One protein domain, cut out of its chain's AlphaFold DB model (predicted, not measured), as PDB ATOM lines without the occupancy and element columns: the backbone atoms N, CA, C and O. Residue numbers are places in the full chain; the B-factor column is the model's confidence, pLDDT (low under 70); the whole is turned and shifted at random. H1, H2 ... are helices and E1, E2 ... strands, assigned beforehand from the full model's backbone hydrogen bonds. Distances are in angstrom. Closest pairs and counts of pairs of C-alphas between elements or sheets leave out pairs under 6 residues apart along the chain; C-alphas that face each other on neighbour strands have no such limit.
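AT A GLANCE: This is residues 3 to 53 of the 164 residues of the protein "DAO domain-containing protein" of Candidatus Rokubacteria bacterium (UniProt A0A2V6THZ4). There is little regular structure here: a small hairpin of two strands, E1 and E2, and one helix, H1, are joined by a long loop that runs out and folds back, with residues 19 to 30 sticking out. The printed part has 51 residues, with 19 in the named elements, in the order E1, E2, H1; the class is mixed and the two-strand sheet is antiparallel. The whole is loose and elongated, with a radius of gyration of the C-alphas of 13.2 A and spans of 37 by 23 by 14 A.

IN THESE COORDINATES: Find C-alpha 3 at (150.615, 130.692, 160.664), where E1, residues 3 to 6, begins. E2, residues 10 to 14, covers 13.0 A. H1, residues 33 to 42, runs 14.1 A to C-alpha 42 at (153.655, 123.407, 152.128).

HOW THE PARTS SIT: Look at the hairpin E1 and E2, antiparallel at 150 degrees: N 4 and O 12 are 3.0 A apart, within hydrogen-bond range. The closest C-alphas of E2 and H1, Val 13 and Ile 39, are 7.6 A apart. E1 and H1 are apart. In H1 every O i to N i+4 pair is within hydrogen-bond range.

THE WHOLE: The C-alphas of Asp 25 and His 48, the two farthest apart, are 38.7 A from each other. The printed part has no cut, and the link from E2 to H1 is long. Residues 17 to 20 have pLDDT under 70.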
ATOM      1  N   LEU A   3     149.791 131.189 159.568       92.94
ATOM      2  CA  LEU A   3     150.615 130.692 160.664       92.94
ATOM      3  C   LEU A   3     150.843 131.787 161.703       92.94
ATOM      4  O   LEU A   3     150.910 132.965 161.351       92.94
ATOM      5  N   ARG A   4     150.965 131.397 162.971       93.44
ATOM      6  CA  ARG A   4     151.441 132.268 164.049       93.44
ATOM      7  C   ARG A   4     152.283 131.471 165.046       93.44
ATOM      8  O   ARG A   4     151.991 130.293 165.263       93.44
ATOM      9  N   PRO A   5     153.286 132.097 165.681       93.69
ATOM     10  CA  PRO A   5     153.927 131.519 166.852       93.69
ATOM     11  C   PRO A   5     152.898 131.239 167.950       93.69
ATOM     12  O   PRO A   5     151.899 131.954 168.086       93.69
ATOM     13  N   GLU A   6     153.165 130.209 168.735       93.81
ATOM     14  CA  GLU A   6     152.414 129.868 169.931       93.81
ATOM     15  C   GLU A   6     153.388 129.574 171.075       93.81
ATOM     16  O   GLU A   6     154.578 129.313 170.868       93.81
ATOM     17  N   THR A   7     152.899 129.686 172.303       91.56
ATOM     18  CA  THR A   7     153.681 129.420 173.507       91.56
ATOM     19  C   THR A   7     154.288 128.008 173.498       91.56
ATOM     20  O   THR A   7     153.766 127.082 172.879       91.56
ATOM     21  N   GLY A   8     155.436 127.836 174.163       88.25
ATOM     22  CA  GLY A   8     156.063 126.517 174.319       88.25
ATOM     23  C   GLY A   8     156.736 125.949 173.061       88.25
ATOM     24  O   GLY A   8     156.728 124.737 172.875       88.25
ATOM     25  N   ASN A   9     157.333 126.802 172.215       89.75
ATOM     26  CA  ASN A   9     157.990 126.401 170.957       89.75
ATOM     27  C   ASN A   9     157.029 125.721 169.960       89.75
ATOM     28  O   ASN A   9     157.400 124.799 169.234       89.75
ATOM     29  N   LEU A  10     155.771 126.164 169.947       93.38
ATOM     30  CA  LEU A  10     154.758 125.685 169.017       93.38
ATOM     31  C   LEU A  10     154.510 126.721 167.919       93.38
ATOM     32  O   LEU A  10     154.765 127.916 168.062       93.38
ATOM     33  N   THR A  11     153.999 126.251 166.788       94.19
ATOM     34  CA  THR A  11     153.496 127.100 165.708       94.19
ATOM     35  C   THR A  11     152.092 126.632 165.380       94.19
ATOM     36  O   THR A  11     151.891 125.471 165.025       94.19
ATOM     37  N   LEU A  12     151.118 127.531 165.493       94.75
ATOM     38  CA  LEU A  12     149.768 127.261 165.022       94.75
ATOM     39  C   LEU A  12     149.727 127.496 163.521       94.75
ATOM     40  O   LEU A  12     150.128 128.556 163.039       94.75
ATOM     41  N   VAL A  13     149.216 126.510 162.795       94.56
ATOM     42  CA  VAL A  13     149.034 126.572 161.348       94.56
ATOM     43  C   VAL A  13     147.577 126.285 161.051       94.56
ATOM     44  O   VAL A  13     147.041 125.266 161.480       94.56
ATOM     45  N   GLY A  14     146.936 127.188 160.322       91.56
ATOM     46  CA  GLY A  14     145.546 127.040 159.927       91.56
ATOM     47  C   GLY A  14     145.376 127.061 158.419       91.56
ATOM     48  O   GLY A  14     146.110 127.722 157.676       91.56
ATOM     49  N   GLY A  15     144.365 126.347 157.954       87.06
ATOM     50  CA  GLY A  15     143.937 126.321 156.566       87.06
ATOM     51  C   GLY A  15     142.434 126.116 156.494       87.06
ATOM     52  O   GLY A  15     141.806 125.731 157.474       87.06
ATOM     53  N   SER A  16     141.862 126.415 155.336       75.38
ATOM     54  CA  SER A  16     140.477 126.081 155.029       75.38
ATOM     55  C   SER A  16     140.457 124.764 154.272       75.38
ATOM     56  O   SER A  16     141.176 124.610 153.285       75.38
ATOM     57  N   THR A  17     139.619 123.833 154.702       66.56
ATOM     58  CA  THR A  17     139.267 122.665 153.896       66.56
ATOM     59  C   THR A  17     138.226 123.069 152.854       66.56
ATOM     60  O   THR A  17     137.375 123.911 153.131       66.56
ATOM     61  N   ASN A  18     138.252 122.460 151.665       63.88
ATOM     62  CA  ASN A  18     137.256 122.685 150.604       63.88
ATOM     63  C   ASN A  18     135.910 121.995 150.917       63.88
ATOM     64  O   ASN A  18     135.377 121.263 150.086       63.88
ATOM     65  N   VAL A  19     135.383 122.179 152.127       63.72
ATOM     66  CA  VAL A  19     134.069 121.666 152.520       63.72
ATOM     67  C   VAL A  19     133.086 122.823 152.438       63.72
ATOM     68  O   VAL A  19     133.217 123.804 153.164       63.72
ATOM     69  N   ASP A  20     132.132 122.730 151.512       67.50
ATOM     70  CA  ASP A  20     131.226 123.841 151.207       67.50
ATOM     71  C   ASP A  20     130.201 124.083 152.333       67.50
ATOM     72  O   ASP A  20     129.840 125.231 152.598       67.50
ATOM     73  N   ARG A  21     129.715 123.017 152.987       79.56
ATOM     74  CA  ARG A  21     128.736 123.062 154.086       79.56
ATOM     75  C   ARG A  21     128.898 121.866 155.017       79.56
ATOM     76  O   ARG A  21     129.093 120.751 154.544       79.56
ATOM     77  N   VAL A  22     128.743 122.112 156.311       86.38
ATOM     78  CA  VAL A  22     128.661 121.093 157.362       86.38
ATOM     79  C   VAL A  22     127.483 121.409 158.275       86.38
ATOM     80  O   VAL A  22     127.051 122.565 158.336       86.38
ATOM     81  N   ASP A  23     126.966 120.388 158.946       89.69
ATOM     82  CA  ASP A  23     126.040 120.571 160.057       89.69
ATOM     83  C   ASP A  23     126.849 121.046 161.279       89.69
ATOM     84  O   ASP A  23     127.833 120.394 161.629       89.69
ATOM     85  N   PRO A  24     126.528 122.196 161.901       90.62
ATOM     86  CA  PRO A  24     127.239 122.641 163.097       90.62
ATOM     87  C   PRO A  24     127.088 121.690 164.294       90.62
ATOM     88  O   PRO A  24     127.952 121.730 165.168       90.62
ATOM     89  N   ASP A  25     126.051 120.850 164.317       93.31
ATOM     90  CA  ASP A  25     125.816 119.864 165.378       93.31
ATOM     91  C   ASP A  25     126.417 118.483 165.044       93.31
ATOM     92  O   ASP A  25     126.513 117.622 165.918       93.31
ATOM     93  N   ASP A  26     126.849 118.270 163.795       92.44
ATOM     94  CA  ASP A  26     127.445 117.017 163.319       92.44
ATOM     95  C   ASP A  26     128.558 117.285 162.288       92.44
ATOM     96  O   ASP A  26     128.353 117.290 161.068       92.44
ATOM     97  N   TYR A  27     129.772 117.540 162.787       89.25
ATOM     98  CA  TYR A  27     130.965 117.703 161.957       89.25
ATOM     99  C   TYR A  27     132.226 117.157 162.641       89.25
ATOM    100  O   TYR A  27     132.319 117.123 163.869       89.25
ATOM    101  N   PRO A  28     133.249 116.748 161.867       88.44
ATOM    102  CA  PRO A  28     134.521 116.335 162.442       88.44
ATOM    103  C   PRO A  28     135.258 117.545 163.032       88.44
ATOM    104  O   PRO A  28     135.790 118.379 162.303       88.44
ATOM    105  N   GLU A  29     135.343 117.606 164.360       90.56
ATOM    106  CA  GLU A  29     136.029 118.678 165.102       90.56
ATOM    107  C   GLU A  29     137.565 118.579 165.068       90.56
ATOM    108  O   GLU A  29     138.271 119.463 165.552       90.56
ATOM    109  N   GLY A  30     138.117 117.505 164.502       90.31
ATOM    110  CA  GLY A  30     139.556 117.319 164.335       90.31
ATOM    111  C   GLY A  30     140.077 117.880 163.012       90.31
ATOM    112  O   GLY A  30     139.374 117.927 162.006       90.31
ATOM    113  N   ALA A  31     141.363 118.242 162.975       88.62
ATOM    114  CA  ALA A  31     142.026 118.546 161.707       88.62
ATOM    115  C   ALA A  31     142.018 117.316 160.781       88.62
ATOM    116  O   ALA A  31     142.515 116.255 161.163       88.62
ATOM    117  N   SER A  32     141.490 117.477 159.564       88.62
ATOM    118  CA  SER A  32     141.407 116.397 158.577       88.62
ATOM    119  C   SER A  32     142.783 115.969 158.069       88.62
ATOM    120  O   SER A  32     143.709 116.779 157.968       88.62
ATOM    121  N   ASP A  33     142.913 114.705 157.672       89.56
ATOM    122  CA  ASP A  33     144.179 114.182 157.146       89.56
ATOM    123  C   ASP A  33     144.598 114.866 155.838       89.56
ATOM    124  O   ASP A  33     145.784 115.101 155.618       89.56
ATOM    125  N   ALA A  34     143.633 115.300 155.022       88.88
ATOM    126  CA  ALA A  34     143.898 116.108 153.833       88.88
ATOM    127  C   ALA A  34     144.549 117.460 154.182       88.88
ATOM    128  O   ALA A  34     145.541 117.848 153.562       88.88
ATOM    129  N   LEU A  35     144.036 118.162 155.202       88.50
ATOM    130  CA  LEU A  35     144.630 119.421 155.660       88.50
ATOM    131  C   LEU A  35     146.027 119.192 156.247       88.50
ATOM    132  O   LEU A  35     146.942 119.972 155.985       88.50
ATOM    133  N   ARG A  36     146.208 118.115 157.017       91.31
ATOM    134  CA  ARG A  36     147.514 117.737 157.572       91.31
ATOM    135  C   ARG A  36     148.530 117.486 156.461       91.31
ATOM    136  O   ARG A  36     149.607 118.073 156.493       91.31
ATOM    137  N   ALA A  37     148.178 116.687 155.456       91.56
ATOM    138  CA  ALA A  37     149.042 116.425 154.309       91.56
ATOM    139  C   ALA A  37     149.416 117.722 153.570       91.56
ATOM    140  O   ALA A  37     150.591 117.953 153.285       91.56
ATOM    141  N   GLU A  38     148.446 118.616 153.342       91.75
ATOM    142  CA  GLU A  38     148.705 119.918 152.720       91.75
ATOM    143  C   GLU A  38     149.690 120.768 153.542       91.75
ATOM    144  O   GLU A  38     150.607 121.383 152.988       91.75
ATOM    145  N   ILE A  39     149.515 120.819 154.866       92.81
ATOM    146  CA  ILE A  39     150.411 121.561 155.760       92.81
ATOM    147  C   ILE A  39     151.813 120.946 155.738       92.81
ATOM    148  O   ILE A  39     152.780 121.690 155.581       92.81
ATOM    149  N   ALA A  40     151.937 119.620 155.843       92.44
ATOM    150  CA  ALA A  40     153.223 118.920 155.815       92.44
ATOM    151  C   ALA A  40     153.996 119.175 154.511       92.44
ATOM    152  O   ALA A  40     155.212 119.342 154.528       92.44
ATOM    153  N   GLU A  41     153.291 119.276 153.383       93.12
ATOM    154  CA  GLU A  41     153.904 119.557 152.087       93.12
ATOM    155  C   GLU A  41     154.318 121.033 151.931       93.12
ATOM    156  O   GLU A  41     155.363 121.346 151.351       93.12
ATOM    157  N   LYS A  42     153.489 121.970 152.411       93.75
ATOM    158  CA  LYS A  42     153.655 123.407 152.128       93.75
ATOM    159  C   LYS A  42     154.410 124.180 153.205       93.75
ATOM    160  O   LYS A  42     154.971 125.229 152.889       93.75
ATOM    161  N   LEU A  43     154.392 123.739 154.460       93.94
ATOM    162  CA  LEU A  43     155.004 124.466 155.576       93.94
ATOM    163  C   LEU A  43     156.542 124.531 155.478       93.94
ATOM    164  O   LEU A  43     157.060 125.647 155.569       93.94
ATOM    165  N   PRO A  44     157.275 123.434 155.186       94.88
ATOM    166  CA  PRO A  44     158.738 123.481 155.065       94.88
ATOM    167  C   PRO A  44     159.227 124.386 153.929       94.88
ATOM    168  O   PRO A  44     160.277 125.011 154.027       94.88
ATOM    169  N   LYS A  45     158.419 124.525 152.868       94.69
ATOM    170  CA  LYS A  45     158.690 125.424 151.733       94.69
ATOM    171  C   LYS A  45     158.579 126.911 152.101       94.69
ATOM    172  O   LYS A  45     158.998 127.758 151.321       94.69
ATOM    173  N   ARG A  46     157.955 127.241 153.239       93.25
ATOM    174  CA  ARG A  46     157.683 128.623 153.679       93.25
ATOM    175  C   ARG A  46     158.475 129.032 154.914       93.25
ATOM    176  O   ARG A  46     158.712 130.221 155.094       93.25
ATOM    177  N   LEU A  47     158.839 128.079 155.768       91.62
ATOM    178  CA  LEU A  47     159.528 128.343 157.024       91.62
ATOM    179  C   LEU A  47     160.603 127.282 157.259       91.62
ATOM    180  O   LEU A  47     160.305 126.094 157.376       91.62
ATOM    181  N   HIS A  48     161.858 127.726 157.313       91.25
ATOM    182  CA  HIS A  48     163.011 126.849 157.501       91.25
ATOM    183  C   HIS A  48     162.925 126.085 158.830       91.25
ATOM    184  O   HIS A  48     162.469 126.628 159.835       91.25
ATOM    185  N   GLY A  49     163.377 124.828 158.832       89.94
ATOM    186  CA  GLY A  49     163.359 123.942 160.002       89.94
ATOM    187  C   GLY A  49     162.011 123.267 160.275       89.94
ATOM    188  O   GLY A  49     161.926 122.413 161.154       89.94
ATOM    189  N   MET A  50     160.957 123.607 159.525       93.38
ATOM    190  CA  MET A  50     159.643 122.969 159.679       93.38
ATOM    191  C   MET A  50     159.547 121.583 159.029       93.38
ATOM    192  O   MET A  50     158.570 120.881 159.258       93.38
ATOM    193  N   ASP A  51     160.549 121.160 158.258       92.62
ATOM    194  CA  ASP A  51     160.692 119.779 157.777       92.62
ATOM    195  C   ASP A  51     160.894 118.775 158.925       92.62
ATOM    196  O   ASP A  51     160.529 117.611 158.790       92.62
ATOM    197  N   GLN A  52     161.414 119.238 160.066       91.62
ATOM    198  CA  GLN A  52     161.595 118.445 161.288       91.62
ATOM    199  C   GLN A  52     160.443 118.616 162.295       91.62
ATOM    200  O   GLN A  52     160.482 118.059 163.394       91.62
ATOM    201  N   ALA A  53     159.426 119.418 161.967       91.88
ATOM    202  CA  ALA A  53     158.321 119.691 162.876       91.88
ATOM    203  C   ALA A  53     157.359 118.497 162.979       91.88
ATOM    204  O   ALA A  53     157.048 117.825 161.998       91.88
TER     205      ALA A  53